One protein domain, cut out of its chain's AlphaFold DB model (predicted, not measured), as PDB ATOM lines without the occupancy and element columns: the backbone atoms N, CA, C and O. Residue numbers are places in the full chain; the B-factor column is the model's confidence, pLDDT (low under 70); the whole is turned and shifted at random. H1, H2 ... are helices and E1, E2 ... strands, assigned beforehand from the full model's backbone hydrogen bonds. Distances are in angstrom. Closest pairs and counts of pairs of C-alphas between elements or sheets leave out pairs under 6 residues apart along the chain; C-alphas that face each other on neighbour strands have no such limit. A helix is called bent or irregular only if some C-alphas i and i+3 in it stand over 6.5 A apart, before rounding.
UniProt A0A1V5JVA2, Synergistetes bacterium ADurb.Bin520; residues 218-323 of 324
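What this domain is: This is residues 218 to 323 of the 324 residues of a protein of Synergistetes bacterium ADurb.Bin520 (UniProt A0A1V5JVA2). A small sheet of three very short parallel strands, E1, E2 and E3 side by side, has H2 and H4 over one face, in two layers, that is, with helices on one face of the sheet. H5 packs on H2, while H1 and H3 sit at opposite ends of the longest axis. The printed part has 106 residues with five named helices and three named strands in the order H1 E1 H2 E2 H3 H4 E3 H5; the sheet order is E1 E2 E3, and the class is mostly helix. It is compact, with a radius of gyration of the C-alphas of 12.8 A, yet elongated in outline, spanning 39 by 25 by 23 A.

How they stand to each other: Start at H1, residues 218 to 224: it only just touches H5, residues 311 to 322, with 3 pairs of C-alphas within 8 A, the closest being those of Gly 222 and Leu 322 at 6.3 A. Next comes E1, residues 227 to 229, parallel to its neighbour E2, residues 251 to 253, at 27 degrees; look for N 228 and O 251, 2.9 A apart, within hydrogen-bond range. Between them H2, residues 237 to 246, is on the sheet and completes a strand-helix-strand unit, two parallel neighbour strands with a helix between, whose crossover is right-handed. H2 touches H5 at a steep tilt of 47 degrees, the same way; the closest C-alphas are those of Val 240 and Pro 311, 4.3 A apart. H3, residues 262 to 267, is not on the sheet and only just touches H2, with 3 pairs of C-alphas within 8 A, the closest being those of Leu 237 and Gln 264 at 7.1 A. H4, residues 280 to 289, is on the sheet too; its closest C-alpha pair with E3, residues 296 to 298, is Arg 285 and Val 297 at 5.7 A. E2 and E3 are parallel at 19 degrees, with N 252 and O 296 at 2.9 A, and E2, H3, H4 and E3 make a second unit with a right-handed crossover. Every O i to N i+4 pair is within hydrogen-bond range in H1, H2, H3 and H4, and 6 of 8 are in H5.

Where its parts are: Find C-alpha 218 at (7.655, -13.652, -25.974), where H1 begins its 9.8 A. H2 runs 14.1 A from C-alpha 237 at (1.089, -39.300, -27.165), H3 8.7 A and H4 14.2 A. E1, E2 and E3 measure 6.6, 6.7 and 6.8 A. H5 runs 17.8 A to C-alpha 322 at (-1.653, -17.446, -24.382); it is only just irregular, C-alphas 312 and 315 being 7.0 A apart.

The domain as a whole: The two C-alphas farthest apart, those of Pro 273 and Gly 323, are 40.5 A apart. The links H3 to H4 and E3 to H5 are long; in the second, residues 305 to 306 pair in parallel with residues 228 to 229 of E1. The printed part has no cut, its mean pLDDT is 95.1, and no printed residue is under 70.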
ATOM      1  N   ARG A 218       8.877 -13.906 -26.757       93.38
ATOM      2  CA  ARG A 218       7.655 -13.652 -25.974       93.38
ATOM      3  C   ARG A 218       6.725 -14.854 -26.020       93.38
ATOM      4  O   ARG A 218       6.181 -15.226 -24.982       93.38
ATOM      5  N   TRP A 219       6.587 -15.484 -27.191       96.19
ATOM      6  CA  TRP A 219       5.877 -16.761 -27.310       96.19
ATOM      7  C   TRP A 219       6.494 -17.804 -26.378       96.19
ATOM      8  O   TRP A 219       5.780 -18.409 -25.585       96.19
ATOM      9  N   LEU A 220       7.816 -17.983 -26.442       96.50
ATOM     10  CA  LEU A 220       8.533 -18.958 -25.626       96.50
ATOM     11  C   LEU A 220       8.318 -18.696 -24.131       96.50
ATOM     12  O   LEU A 220       7.994 -19.622 -23.398       96.50
ATOM     13  N   GLN A 221       8.436 -17.444 -23.681       94.88
ATOM     14  CA  GLN A 221       8.196 -17.083 -22.283       94.88
ATOM     15  C   GLN A 221       6.765 -17.412 -21.833       94.88
ATOM     16  O   GLN A 221       6.576 -17.953 -20.742       94.88
ATOM     17  N   GLY A 222       5.765 -17.111 -22.664       95.94
ATOM     18  CA  GLY A 222       4.369 -17.428 -22.376       95.94
ATOM     19  C   GLY A 222       4.111 -18.935 -22.340       95.94
ATOM     20  O   GLY A 222       3.566 -19.444 -21.364       95.94
ATOM     21  N   ALA A 223       4.533 -19.658 -23.381       97.00
ATOM     22  CA  ALA A 223       4.352 -21.104 -23.489       97.00
ATOM     23  C   ALA A 223       5.050 -21.857 -22.347       97.00
ATOM     24  O   ALA A 223       4.499 -22.825 -21.826       97.00
ATOM     25  N   TRP A 224       6.214 -21.374 -21.902       96.94
ATOM     26  CA  TRP A 224       6.970 -21.984 -20.808       96.94
ATOM     27  C   TRP A 224       6.249 -21.909 -19.461       96.94
ATOM     28  O   TRP A 224       6.446 -22.772 -18.609       96.94
ATOM     29  N   ALA A 225       5.404 -20.893 -19.267       94.69
ATOM     30  CA  ALA A 225       4.601 -20.731 -18.059       94.69
ATOM     31  C   ALA A 225       3.383 -21.672 -18.008       94.69
ATOM     32  O   ALA A 225       2.739 -21.783 -16.962       94.69
ATOM     33  N   LEU A 226       3.051 -22.335 -19.120       95.75
ATOM     34  CA  LEU A 226       1.966 -23.307 -19.189       95.75
ATOM     35  C   LEU A 226       2.448 -24.693 -18.748       95.75
ATOM     36  O   LEU A 226       3.547 -25.138 -19.075       95.75
ATOM     37  N   GLU A 227       1.561 -25.414 -18.070       97.56
ATOM     38  CA  GLU A 227       1.701 -26.849 -17.844       97.56
ATOM     39  C   GLU A 227       0.786 -27.592 -18.820       97.56
ATOM     40  O   GLU A 227      -0.424 -27.368 -18.818       97.56
ATOM     41  N   GLY A 228       1.343 -28.477 -19.647       97.94
ATOM     42  CA  GLY A 228       0.582 -29.288 -20.596       97.94
ATOM     43  C   GLY A 228       0.293 -30.685 -20.050       97.94
ATOM     44  O   GLY A 228       1.216 -31.461 -19.823       97.94
ATOM     45  N   ARG A 229      -0.980 -31.049 -19.875       98.38
ATOM     46  CA  ARG A 229      -1.393 -32.417 -19.526       98.38
ATOM     47  C   ARG A 229      -1.430 -33.279 -20.783       98.38
ATOM     48  O   ARG A 229      -2.251 -33.026 -21.664       98.38
ATOM     49  N   LEU A 230      -0.574 -34.298 -20.851       98.25
ATOM     50  CA  LEU A 230      -0.488 -35.198 -22.000       98.25
ATOM     51  C   LEU A 230      -1.734 -36.101 -22.120       98.25
ATOM     52  O   LEU A 230      -2.267 -36.556 -21.103       98.25
ATOM     53  N   PRO A 231      -2.181 -36.418 -23.349       97.38
ATOM     54  CA  PRO A 231      -3.302 -37.323 -23.592       97.38
ATOM     55  C   PRO A 231      -2.854 -38.784 -23.431       97.38
ATOM     56  O   PRO A 231      -2.487 -39.462 -24.388       97.38
ATOM     57  N   GLU A 232      -2.865 -39.285 -22.195       96.06
ATOM     58  CA  GLU A 232      -2.320 -40.603 -21.810       96.06
ATOM     59  C   GLU A 232      -2.871 -41.800 -22.590       96.06
ATOM     60  O   GLU A 232      -2.215 -42.838 -22.659       96.06
ATOM     61  N   ASN A 233      -4.074 -41.674 -23.150       95.00
ATOM     62  CA  ASN A 233      -4.735 -42.740 -23.896       95.00
ATOM     63  C   ASN A 233      -4.565 -42.587 -25.418       95.00
ATOM     64  O   ASN A 233      -4.936 -43.499 -26.155       95.00
ATOM     65  N   SER A 234      -3.999 -41.471 -25.894       96.38
ATOM     66  CA  SER A 234      -3.760 -41.256 -27.319       96.38
ATOM     67  C   SER A 234      -2.689 -42.223 -27.827       96.38
ATOM     68  O   SER A 234      -1.609 -42.295 -27.225       96.38
ATOM     69  N   PRO A 235      -2.886 -42.889 -28.981       95.88
ATOM     70  CA  PRO A 235      -1.791 -43.572 -29.669       95.88
ATOM     71  C   PRO A 235      -0.694 -42.597 -30.135       95.88
ATOM     72  O   PRO A 235       0.445 -43.008 -30.324       95.88
ATOM     73  N   LEU A 236      -1.004 -41.303 -30.284       96.69
ATOM     74  CA  LEU A 236      -0.095 -40.242 -30.735       96.69
ATOM     75  C   LEU A 236       0.554 -39.450 -29.587       96.69
ATOM     76  O   LEU A 236       1.132 -38.391 -29.837       96.69
ATOM     77  N   LEU A 237       0.508 -39.954 -28.348       96.69
ATOM     78  CA  LEU A 237       1.089 -39.300 -27.165       96.69
ATOM     79  C   LEU A 237       2.520 -38.791 -27.398       96.69
ATOM     80  O   LEU A 237       2.828 -37.658 -27.037       96.69
ATOM     81  N   GLY A 238       3.380 -39.600 -28.028       95.88
ATOM     82  CA  GLY A 238       4.762 -39.213 -28.324       95.88
ATOM     83  C   GLY A 238       4.851 -37.985 -29.233       95.88
ATOM     84  O   GLY A 238       5.612 -37.064 -28.953       95.88
ATOM     85  N   GLY A 239       4.014 -37.918 -30.272       96.81
ATOM     86  CA  GLY A 239       3.961 -36.761 -31.168       96.81
ATOM     87  C   GLY A 239       3.400 -35.512 -30.484       96.81
ATOM     88  O   GLY A 239       3.905 -34.415 -30.702       96.81
ATOM     89  N   VAL A 240       2.386 -35.670 -29.622       98.12
ATOM     90  CA  VAL A 240       1.822 -34.557 -28.840       98.12
ATOM     91  C   VAL A 240       2.870 -34.006 -27.876       98.12
ATOM     92  O   VAL A 240       3.040 -32.790 -27.787       98.12
ATOM     93  N   MET A 241       3.615 -34.886 -27.204       97.12
ATOM     94  CA  MET A 241       4.739 -34.513 -26.347       97.12
ATOM     95  C   MET A 241       5.810 -33.751 -27.133       97.12
ATOM     96  O   MET A 241       6.187 -32.651 -26.728       97.12
ATOM     97  N   GLU A 242       6.268 -34.297 -28.263       96.50
ATOM     98  CA  GLU A 242       7.335 -33.688 -29.063       96.50
ATOM     99  C   GLU A 242       6.939 -32.306 -29.579       96.50
ATOM    100  O   GLU A 242       7.744 -31.377 -29.492       96.50
ATOM    101  N   GLN A 243       5.703 -32.158 -30.061       97.50
ATOM    102  CA  GLN A 243       5.177 -30.884 -30.543       97.50
ATOM    103  C   GLN A 243       5.002 -29.871 -29.406       97.50
ATOM    104  O   GLN A 243       5.322 -28.697 -29.578       97.50
ATOM    105  N   SER A 244       4.530 -30.308 -28.234       98.00
ATOM    106  CA  SER A 244       4.372 -29.433 -27.062       98.00
ATOM    107  C   SER A 244       5.719 -28.900 -26.586       98.00
ATOM    108  O   SER A 244       5.872 -27.695 -26.394       98.00
ATOM    109  N   CYS A 245       6.720 -29.779 -26.480       97.38
ATOM    110  CA  CYS A 245       8.081 -29.371 -26.158       97.38
ATOM    111  C   CYS A 245       8.637 -28.411 -27.217       97.38
ATOM    112  O   CYS A 245       9.142 -27.357 -26.856       97.38
ATOM    113  N   ALA A 246       8.507 -28.733 -28.511       96.81
ATOM    114  CA  ALA A 246       9.008 -27.902 -29.613       96.81
ATOM    115  C   ALA A 246       8.385 -26.498 -29.654       96.81
ATOM    116  O   ALA A 246       9.018 -25.564 -30.138       96.81
ATOM    117  N   LEU A 247       7.159 -26.344 -29.148       97.62
ATOM    118  CA  LEU A 247       6.461 -25.063 -29.041       97.62
ATOM    119  C   LEU A 247       6.739 -24.319 -27.727       97.62
ATOM    120  O   LEU A 247       6.170 -23.250 -27.515       97.62
ATOM    121  N   GLY A 248       7.624 -24.842 -26.874       97.06
ATOM    122  CA  GLY A 248       8.107 -24.159 -25.677       97.06
ATOM    123  C   GLY A 248       7.345 -24.472 -24.389       97.06
ATOM    124  O   GLY A 248       7.482 -23.720 -23.434       97.06
ATOM    125  N   VAL A 249       6.553 -25.549 -24.319       97.56
ATOM    126  CA  VAL A 249       5.924 -25.973 -23.053       97.56
ATOM    127  C   VAL A 249       6.990 -26.552 -22.114       97.56
ATOM    128  O   VAL A 249       7.608 -27.569 -22.428       97.56
ATOM    129  N   GLY A 250       7.197 -25.911 -20.959       95.00
ATOM    130  CA  GLY A 250       8.276 -26.241 -20.015       95.00
ATOM    131  C   GLY A 250       7.943 -27.332 -18.992       95.00
ATOM    132  O   GLY A 250       8.845 -27.952 -18.417       95.00
ATOM    133  N   THR A 251       6.655 -27.602 -18.768       97.50
ATOM    134  CA  THR A 251       6.188 -28.615 -17.813       97.50
ATOM    135  C   THR A 251       5.127 -29.501 -18.450       97.50
ATOM    136  O   THR A 251       4.109 -29.016 -18.942       97.50
ATOM    137  N   LEU A 252       5.360 -30.813 -18.417       98.38
ATOM    138  CA  LEU A 252       4.431 -31.824 -18.908       98.38
ATOM    139  C   LEU A 252       3.875 -32.662 -17.756       98.38
ATOM    140  O   LEU A 252       4.617 -33.272 -16.983       98.38
ATOM    141  N   GLY A 253       2.550 -32.701 -17.676       97.69
ATOM    142  CA  GLY A 253       1.792 -33.488 -16.719       97.69
ATOM    143  C   GLY A 253       1.389 -34.839 -17.305       97.69
ATOM    144  O   GLY A 253       0.702 -34.886 -18.328       97.69
ATOM    145  N   VAL A 254       1.785 -35.934 -16.658       97.25
ATOM    146  CA  VAL A 254       1.465 -37.309 -17.070       97.25
ATOM    147  C   VAL A 254       1.504 -38.268 -15.871       97.25
ATOM    148  O   VAL A 254       2.263 -38.063 -14.927       97.25
ATOM    149  N   SER A 255       0.655 -39.293 -15.875       92.62
ATOM    150  CA  SER A 255       0.543 -40.274 -14.789       92.62
ATOM    151  C   SER A 255       1.775 -41.177 -14.651       92.62
ATOM    152  O   SER A 255       2.295 -41.690 -15.641       92.62
ATOM    153  N   SER A 256       2.176 -41.444 -13.404       93.75
ATOM    154  CA  SER A 256       3.151 -42.479 -13.025       93.75
ATOM    155  C   SER A 256       2.546 -43.885 -12.926       93.75
ATOM    156  O   SER A 256       3.271 -44.868 -12.833       93.75
ATOM    157  N   GLU A 257       1.217 -44.001 -12.952       94.38
ATOM    158  CA  GLU A 257       0.499 -45.263 -12.701       94.38
ATOM    159  C   GLU A 257       0.238 -46.078 -13.974       94.38
ATOM    160  O   GLU A 257      -0.331 -47.169 -13.926       94.38
ATOM    161  N   LYS A 258       0.601 -45.535 -15.139       94.38
ATOM    162  CA  LYS A 258       0.397 -46.168 -16.445       94.38
ATOM    163  C   LYS A 258       1.728 -46.499 -17.100       94.38
ATOM    164  O   LYS A 258       2.738 -45.858 -16.837       94.38
ATOM    165  N   THR A 259       1.691 -47.446 -18.026       96.44
ATOM    166  CA  THR A 259       2.779 -47.744 -18.963       96.44
ATOM    167  C   THR A 259       2.291 -47.513 -20.391       96.44
ATOM    168  O   THR A 259       1.084 -47.489 -20.640       96.44
ATOM    169  N   LEU A 260       3.211 -47.400 -21.350       95.81
ATOM    170  CA  LEU A 260       2.846 -47.325 -22.767       95.81
ATOM    171  C   LEU A 260       2.066 -48.569 -23.222       95.81
ATOM    172  O   LEU A 260       2.475 -49.703 -22.956       95.81
ATOM    173  N   SER A 261       0.977 -48.358 -23.961       95.31
ATOM    174  CA  SER A 261       0.219 -49.430 -24.615       95.31
ATOM    175  C   SER A 261       0.963 -49.982 -25.846       95.31
ATOM    176  O   SER A 261       1.814 -49.292 -26.412       95.31
ATOM    177  N   PRO A 262       0.637 -51.196 -26.341       94.69
ATOM    178  CA  PRO A 262       1.221 -51.721 -27.582       94.69
ATOM    179  C   PRO A 262       1.024 -50.804 -28.798       94.69
ATOM    180  O   PRO A 262       1.876 -50.743 -29.683       94.69
ATOM    181  N   GLU A 263      -0.093 -50.076 -28.845       95.06
ATOM    182  CA  GLU A 263      -0.386 -49.129 -29.920       95.06
ATOM    183  C   GLU A 263       0.505 -47.883 -29.831       95.06
ATOM    184  O   GLU A 263       1.088 -47.475 -30.835       95.06
ATOM    185  N   GLN A 264       0.706 -47.348 -28.622       96.00
ATOM    186  CA  GLN A 264       1.641 -46.247 -28.375       96.00
ATOM    187  C   GLN A 264       3.087 -46.652 -28.672       96.00
ATOM    188  O   GLN A 264       3.807 -45.893 -29.313       96.00
ATOM    189  N   TRP A 265       3.502 -47.867 -28.294       94.44
ATOM    190  CA  TRP A 265       4.809 -48.427 -28.665       94.44
ATOM    191  C   TRP A 265       5.010 -48.490 -30.179       94.44
ATOM    192  O   TRP A 265       6.086 -48.184 -30.687       94.44
ATOM    193  N   ARG A 266       3.969 -48.882 -30.919       92.38
ATOM    194  CA  ARG A 266       4.014 -48.959 -32.382       92.38
ATOM    195  C   ARG A 266       4.073 -47.576 -33.036       92.38
ATOM    196  O   ARG A 266       4.725 -47.423 -34.072       92.38
ATOM    197  N   ALA A 267       3.368 -46.597 -32.475       94.06
ATOM    198  CA  ALA A 267       3.296 -45.241 -33.007       94.06
ATOM    199  C   ALA A 267       4.544 -44.408 -32.667       94.06
ATOM    200  O   ALA A 267       5.044 -43.668 -33.516       94.06
ATOM    201  N   TRP A 268       5.082 -44.557 -31.455       93.25
ATOM    202  CA  TRP A 268       6.234 -43.806 -30.971       93.25
ATOM    203  C   TRP A 268       7.550 -44.466 -31.400       93.25
ATOM    204  O   TRP A 268       8.152 -45.283 -30.704       93.25
ATOM    205  N   ARG A 269       7.996 -44.116 -32.609       87.31
ATOM    206  CA  ARG A 269       9.199 -44.693 -33.220       87.31
ATOM    207  C   ARG A 269      10.473 -44.257 -32.496       87.31
ATOM    208  O   ARG A 269      10.607 -43.107 -32.101       87.31
ATOM    209  N   GLY A 270      11.445 -45.167 -32.426       86.25
ATOM    210  CA  GLY A 270      12.781 -44.878 -31.897       86.25
ATOM    211  C   GLY A 270      12.905 -44.968 -30.376       86.25
ATOM    212  O   GLY A 270      13.960 -44.622 -29.850       86.25
ATOM    213  N   LEU A 271      11.870 -45.446 -29.675       91.44
ATOM    214  CA  LEU A 271      11.963 -45.714 -28.244       91.44
ATOM    215  C   LEU A 271      12.971 -46.844 -27.956       91.44
ATOM    216  O   LEU A 271      12.870 -47.914 -28.566       91.44
ATOM    217  N   PRO A 272      13.918 -46.636 -27.025       90.31
ATOM    218  CA  PRO A 272      14.808 -47.693 -26.567       90.31
ATOM    219  C   PRO A 272      14.026 -48.863 -25.942       90.31
ATOM    220  O   PRO A 272      13.098 -48.615 -25.165       90.31
ATOM    221  N   PRO A 273      14.396 -50.132 -26.210       91.94
ATOM    222  CA  PRO A 273      13.757 -51.293 -25.586       91.94
ATOM    223  C   PRO A 273      13.809 -51.272 -24.054       91.94
ATOM    224  O   PRO A 273      12.932 -51.836 -23.406       91.94
ATOM    225  N   GLU A 274      14.795 -50.589 -23.464       93.50
ATOM    226  CA  GLU A 274      14.948 -50.458 -22.012       93.50
ATOM    227  C   GLU A 274      13.821 -49.643 -21.355       93.50
ATOM    228  O   GLU A 274      13.714 -49.643 -20.133       93.50
ATOM    229  N   LEU A 275      12.991 -48.943 -22.137       94.00
ATOM    230  CA  LEU A 275      11.797 -48.240 -21.650       94.00
ATOM    231  C   LEU A 275      10.560 -49.144 -21.546       94.00
ATOM    232  O   LEU A 275       9.501 -48.700 -21.098       94.00
ATOM    233  N   MET A 276      10.650 -50.400 -21.990       93.56
ATOM    234  CA  MET A 276       9.530 -51.335 -21.952       93.56
ATOM    235  C   MET A 276       9.102 -51.634 -20.515       93.56
ATOM    236  O   MET A 276       9.883 -52.122 -19.707       93.56
ATOM    237  N   GLY A 277       7.832 -51.353 -20.216       93.62
ATOM    238  CA  GLY A 277       7.256 -51.547 -18.884       93.62
ATOM    239  C   GLY A 277       7.577 -50.440 -17.876       93.62
ATOM    240  O   GLY A 277       7.078 -50.509 -16.756       93.62
ATOM    241  N   CYS A 278       8.352 -49.414 -18.249       96.50
ATOM    242  CA  CYS A 278       8.562 -48.245 -17.397       96.50
ATOM    243  C   CYS A 278       7.260 -47.436 -17.218       96.50
ATOM    244  O   CYS A 278       6.444 -47.372 -18.151       96.50
ATOM    245  N   PRO A 279       7.090 -46.765 -16.062       97.19
ATOM    246  CA  PRO A 279       6.074 -45.736 -15.867       97.19
ATOM    247  C   PRO A 279       6.089 -44.682 -16.979       97.19
ATOM    248  O   PRO A 279       7.146 -44.286 -17.473       97.19
ATOM    249  N   LEU A 280       4.910 -44.213 -17.380       95.81
ATOM    250  CA  LEU A 280       4.746 -43.302 -18.510       95.81
ATOM    251  C   LEU A 280       5.461 -41.961 -18.283       95.81
ATOM    252  O   LEU A 280       6.060 -41.425 -19.216       95.81
ATOM    253  N   ASP A 281       5.468 -41.444 -17.055       96.62
ATOM    254  CA  ASP A 281       6.224 -40.243 -16.693       96.62
ATOM    255  C   ASP A 281       7.742 -40.441 -16.825       96.62
ATOM    256  O   ASP A 281       8.440 -39.547 -17.301       96.62
ATOM    257  N   GLU A 282       8.260 -41.619 -16.467       96.38
ATOM    258  CA  GLU A 282       9.661 -41.978 -16.669       96.38
ATOM    259  C   GLU A 282      10.011 -42.056 -18.155       96.38
ATOM    260  O   GLU A 282      11.024 -41.486 -18.571       96.38
ATOM    261  N   VAL A 283       9.162 -42.691 -18.968       95.75
ATOM    262  CA  VAL A 283       9.330 -42.744 -20.428       95.75
ATOM    263  C   VAL A 283       9.421 -41.331 -21.004       95.75
ATOM    264  O   VAL A 283      10.400 -41.003 -21.677       95.75
ATOM    265  N   VAL A 284       8.442 -40.470 -20.701       96.31
ATOM    266  CA  VAL A 284       8.405 -39.084 -21.191       96.31
ATOM    267  C   VAL A 284       9.644 -38.317 -20.726       96.31
ATOM    268  O   VAL A 284      10.321 -37.696 -21.541       96.31
ATOM    269  N   ARG A 285      10.018 -38.430 -19.447       95.31
ATOM    270  CA  ARG A 285      11.207 -37.779 -18.878       95.31
ATOM    271  C   ARG A 285      12.496 -38.195 -19.585       95.31
ATOM    272  O   ARG A 285      13.321 -37.335 -19.889       95.31
ATOM    273  N   ARG A 286      12.682 -39.490 -19.863       92.44
ATOM    274  CA  ARG A 286      13.890 -39.993 -20.539       92.44
ATOM    275  C   ARG A 286      13.956 -39.557 -22.000       92.44
ATOM    276  O   ARG A 286      15.046 -39.236 -22.465       92.44
ATOM    277  N   VAL A 287      12.822 -39.482 -22.699       92.12
ATOM    278  CA  VAL A 287      12.794 -38.960 -24.075       92.12
ATOM    279  C   VAL A 287      13.064 -37.451 -24.099       92.12
ATOM    280  O   VAL A 287      13.887 -36.995 -24.893       92.12
ATOM    281  N   CYS A 288      12.448 -36.677 -23.199       92.62
ATOM    282  CA  CYS A 288      12.699 -35.238 -23.087       92.62
ATOM    283  C   CYS A 288      14.167 -34.939 -22.757       92.62
ATOM    284  O   CYS A 288      14.747 -34.055 -23.376       92.62
ATOM    285  N   ALA A 289      14.805 -35.692 -21.856       87.94
ATOM    286  CA  ALA A 289      16.175 -35.422 -21.407       87.94
ATOM    287  C   ALA A 289      17.214 -35.327 -22.544       87.94
ATOM    288  O   ALA A 289      18.189 -34.593 -22.412       87.94
ATOM    289  N   GLY A 290      17.012 -36.043 -23.656       81.69
ATOM    290  CA  GLY A 290      17.936 -36.026 -24.795       81.69
ATOM    291  C   GLY A 290      17.696 -34.913 -25.822       81.69
ATOM    292  O   GLY A 290      18.564 -34.678 -26.658       81.69
ATOM    293  N   ARG A 291      16.533 -34.248 -25.808       85.25
ATOM    294  CA  ARG A 291      16.142 -33.268 -26.847       85.25
ATOM    295  C   ARG A 291      15.633 -31.938 -26.298       85.25
ATOM    296  O   ARG A 291      15.851 -30.907 -26.919       85.25
ATOM    297  N   TYR A 292      14.982 -31.979 -25.145       93.38
ATOM    298  CA  TYR A 292      14.402 -30.849 -24.429       93.38
ATOM    299  C   TYR A 292      14.835 -30.915 -22.952       93.38
ATOM    300  O   TYR A 292      14.005 -31.135 -22.067       93.38
ATOM    301  N   PRO A 293      16.144 -30.787 -22.656       90.25
ATOM    302  CA  PRO A 293      16.719 -31.086 -21.337       90.25
ATOM    303  C   PRO A 293      16.220 -30.180 -20.197       90.25
ATOM    304  O   PRO A 293      16.407 -30.511 -19.025       90.25
ATOM    305  N   LEU A 294      15.587 -29.048 -20.526       91.44
ATOM    306  CA  LEU A 294      14.972 -28.135 -19.560       91.44
ATOM    307  C   LEU A 294      13.516 -28.490 -19.218       91.44
ATOM    308  O   LEU A 294      12.989 -27.958 -18.243       91.44
ATOM    309  N   VAL A 295      12.870 -29.372 -19.987       94.88
ATOM    310  CA  VAL A 295      11.477 -29.765 -19.744       94.88
ATOM    311  C   VAL A 295      11.380 -30.605 -18.475       94.88
ATOM    312  O   VAL A 295      12.153 -31.536 -18.235       94.88
ATOM    313  N   THR A 296      10.387 -30.277 -17.661       95.44
ATOM    314  CA  THR A 296      10.055 -30.985 -16.425       95.44
ATOM    315  C   THR A 296       8.844 -31.885 -16.636       95.44
ATOM    316  O   THR A 296       7.928 -31.546 -17.380       95.44
ATOM    317  N   VAL A 297       8.846 -33.053 -15.991       97.19
ATOM    318  CA  VAL A 297       7.797 -34.071 -16.152       97.19
ATOM    319  C   VAL A 297       7.372 -34.585 -14.784       97.19
ATOM    320  O   VAL A 297       8.221 -35.049 -14.010       97.19
ATOM    321  N   GLY A 298       6.074 -34.530 -14.501       95.50
ATOM    322  CA  GLY A 298       5.496 -34.976 -13.234       95.50
ATOM    323  C   GLY A 298       3.991 -35.215 -13.318       95.50
ATOM    324  O   GLY A 298       3.410 -35.200 -14.400       95.50
ATOM    325  N   ALA A 299       3.358 -35.433 -12.164       95.06
ATOM    326  CA  ALA A 299       1.912 -35.612 -12.092       95.06
ATOM    327  C   ALA A 299       1.182 -34.315 -12.495       95.06
ATOM    328  O   ALA A 299       1.575 -33.239 -12.038       95.06
ATOM    329  N   PRO A 300       0.113 -34.397 -13.309       93.75
ATOM    330  CA  PRO A 300      -0.577 -33.215 -13.800       93.75
ATOM    331  C   PRO A 300      -1.290 -32.470 -12.669       93.75
ATOM    332  O   PRO A 300      -2.070 -33.055 -11.911       93.75
ATOM    333  N   THR A 301      -1.102 -31.156 -12.597       94.81
ATOM    334  CA  THR A 301      -1.838 -30.306 -11.662       94.81
ATOM    335  C   THR A 301      -3.279 -30.075 -12.140       94.81
ATOM    336  O   THR A 301      -3.608 -30.264 -13.320       94.81
ATOM    337  N   PRO A 302      -4.185 -29.611 -11.255       93.44
ATOM    338  CA  PRO A 302      -5.533 -29.214 -11.658       93.44
ATOM    339  C   PRO A 302      -5.574 -28.063 -12.673       93.44
ATOM    340  O   PRO A 302      -6.591 -27.895 -13.338       93.44
ATOM    341  N   ARG A 303      -4.496 -27.271 -12.780       92.12
ATOM    342  CA  ARG A 303      -4.383 -26.127 -13.701       92.12
ATOM    343  C   ARG A 303      -3.745 -26.488 -15.041       92.12
ATOM    344  O   ARG A 303      -3.707 -25.636 -15.921       92.12
ATOM    345  N   ALA A 304      -3.257 -27.719 -15.189       96.06
ATOM    346  CA  ALA A 304      -2.644 -28.186 -16.420       96.06
ATOM    347  C   ALA A 304      -3.627 -28.090 -17.596       96.06
ATOM    348  O   ALA A 304      -4.744 -28.615 -17.534       96.06
ATOM    349  N   LEU A 305      -3.187 -27.445 -18.670       97.19
ATOM    350  CA  LEU A 305      -3.902 -27.322 -19.929       97.19
ATOM    351  C   LEU A 305      -4.027 -28.706 -20.568       97.19
ATOM    352  O   LEU A 305      -3.023 -29.377 -20.802       97.19
ATOM    353  N   ALA A 306      -5.252 -29.147 -20.845       97.69
ATOM    354  CA  ALA A 306      -5.480 -30.412 -21.532       97.69
ATOM    355  C   ALA A 306      -4.966 -30.319 -22.977       97.69
ATOM    356  O   ALA A 306      -5.507 -29.559 -23.781       97.69
ATOM    357  N   LEU A 307      -3.915 -31.076 -23.297       98.12
ATOM    358  CA  LEU A 307      -3.375 -31.136 -24.650       98.12
ATOM    359  C   LEU A 307      -4.257 -32.032 -25.538       98.12
ATOM    360  O   LEU A 307      -4.882 -32.972 -25.041       98.12
ATOM    361  N   PRO A 308      -4.331 -31.750 -26.850       97.62
ATOM    362  CA  PRO A 308      -5.186 -32.493 -27.767       97.62
ATOM    363  C   PRO A 308      -4.662 -33.910 -28.009       97.62
ATOM    364  O   PRO A 308      -3.476 -34.185 -27.864       97.62
ATOM    365  N   GLU A 309      -5.541 -34.794 -28.477       97.06
ATOM    366  CA  GLU A 309      -5.207 -36.188 -28.802       97.06
ATOM    367  C   GLU A 309      -4.260 -36.333 -30.014       97.06
ATOM    368  O   GLU A 309      -3.745 -37.424 -30.251       97.06
ATOM    369  N   ASN A 310      -4.028 -35.263 -30.788       96.00
ATOM    370  CA  ASN A 310      -3.155 -35.244 -31.968       96.00
ATOM    371  C   ASN A 310      -2.147 -34.075 -31.934       96.00
ATOM    372  O   ASN A 310      -2.461 -33.022 -31.373       96.00
ATOM    373  N   PRO A 311      -0.948 -34.225 -32.532       97.25
ATOM    374  CA  PRO A 311       0.078 -33.180 -32.524       97.25
ATOM    375  C   PRO A 311      -0.354 -31.887 -33.233       97.25
ATOM    376  O   PRO A 311      -0.003 -30.794 -32.792       97.25
ATOM    377  N   GLU A 312      -1.136 -31.982 -34.310       97.00
ATOM    378  CA  GLU A 312      -1.534 -30.835 -35.136       97.00
ATOM    379  C   GLU A 312      -2.370 -29.805 -34.360       97.00
ATOM    380  O   GLU A 312      -2.303 -28.607 -34.640       97.00
ATOM    381  N   GLY A 313      -3.125 -30.245 -33.351       97.12
ATOM    382  CA  GLY A 313      -3.940 -29.372 -32.511       97.12
ATOM    383  C   GLY A 313      -3.157 -28.566 -31.470       97.12
ATOM    384  O   GLY A 313      -3.699 -27.596 -30.937       97.12
ATOM    385  N   VAL A 314      -1.911 -28.948 -31.150       98.12
ATOM    386  CA  VAL A 314      -1.174 -28.391 -29.997       98.12
ATOM    387  C   VAL A 314      -0.993 -26.882 -30.137       98.12
ATOM    388  O   VAL A 314      -1.274 -26.139 -29.201       98.12
ATOM    389  N   TYR A 315      -0.595 -26.409 -31.321       97.31
ATOM    390  CA  TYR A 315      -0.374 -24.980 -31.556       97.31
ATOM    391  C   TYR A 315      -1.633 -24.140 -31.309       97.31
ATOM    392  O   TYR A 315      -1.555 -23.093 -30.671       97.31
ATOM    393  N   SER A 316      -2.794 -24.605 -31.780       96.88
ATOM    394  CA  SER A 316      -4.066 -23.896 -31.607       96.88
ATOM    395  C   SER A 316      -4.451 -23.776 -30.133       96.88
ATOM    396  O   SER A 316      -4.827 -22.692 -29.697       96.88
ATOM    397  N   ILE A 317      -4.284 -24.858 -29.365       96.81
ATOM    398  CA  ILE A 317      -4.566 -24.886 -27.924       96.81
ATOM    399  C   ILE A 317      -3.627 -23.949 -27.153       96.81
ATOM    400  O   ILE A 317      -4.082 -23.192 -26.299       96.81
ATOM    401  N   LEU A 318      -2.328 -23.943 -27.479       97.06
ATOM    402  CA  LEU A 318      -1.378 -23.016 -26.855       97.06
ATOM    403  C   LEU A 318      -1.698 -21.564 -27.212       97.06
ATOM    404  O   LEU A 318      -1.736 -20.714 -26.331       97.06
ATOM    405  N   LYS A 319      -1.987 -21.276 -28.484       96.62
ATOM    406  CA  LYS A 319      -2.333 -19.923 -28.932       96.62
ATOM    407  C   LYS A 319      -3.583 -19.389 -28.231       96.62
ATOM    408  O   LYS A 319      -3.611 -18.226 -27.848       96.62
ATOM    409  N   GLU A 320      -4.606 -20.222 -28.057       96.31
ATOM    410  CA  GLU A 320      -5.811 -19.848 -27.312       96.31
ATOM    411  C   GLU A 320      -5.497 -19.555 -25.839       96.31
ATOM    412  O   GLU A 320      -5.959 -18.550 -25.303       96.31
ATOM    413  N   ALA A 321      -4.661 -20.385 -25.206       95.12
ATOM    414  CA  ALA A 321      -4.274 -20.222 -23.807       95.12
ATOM    415  C   ALA A 321      -3.397 -18.983 -23.548       95.12
ATOM    416  O   ALA A 321      -3.503 -18.373 -22.485       95.12
ATOM    417  N   LEU A 322      -2.534 -18.612 -24.499       94.00
ATOM    418  CA  LEU A 322      -1.653 -17.446 -24.382       94.00
ATOM    419  C   LEU A 322      -2.374 -16.119 -24.637       94.00
ATOM    420  O   LEU A 322      -1.920 -15.081 -24.159       94.00
ATOM    421  N   GLY A 323      -3.507 -16.156 -25.338       86.56
ATOM    422  CA  GLY A 323      -4.221 -14.952 -25.739       86.56
ATOM    423  C   GLY A 323      -3.546 -14.211 -26.906       86.56
ATOM    424  O   GLY A 323      -2.623 -14.738 -27.532       86.56
TER     425      GLY A 323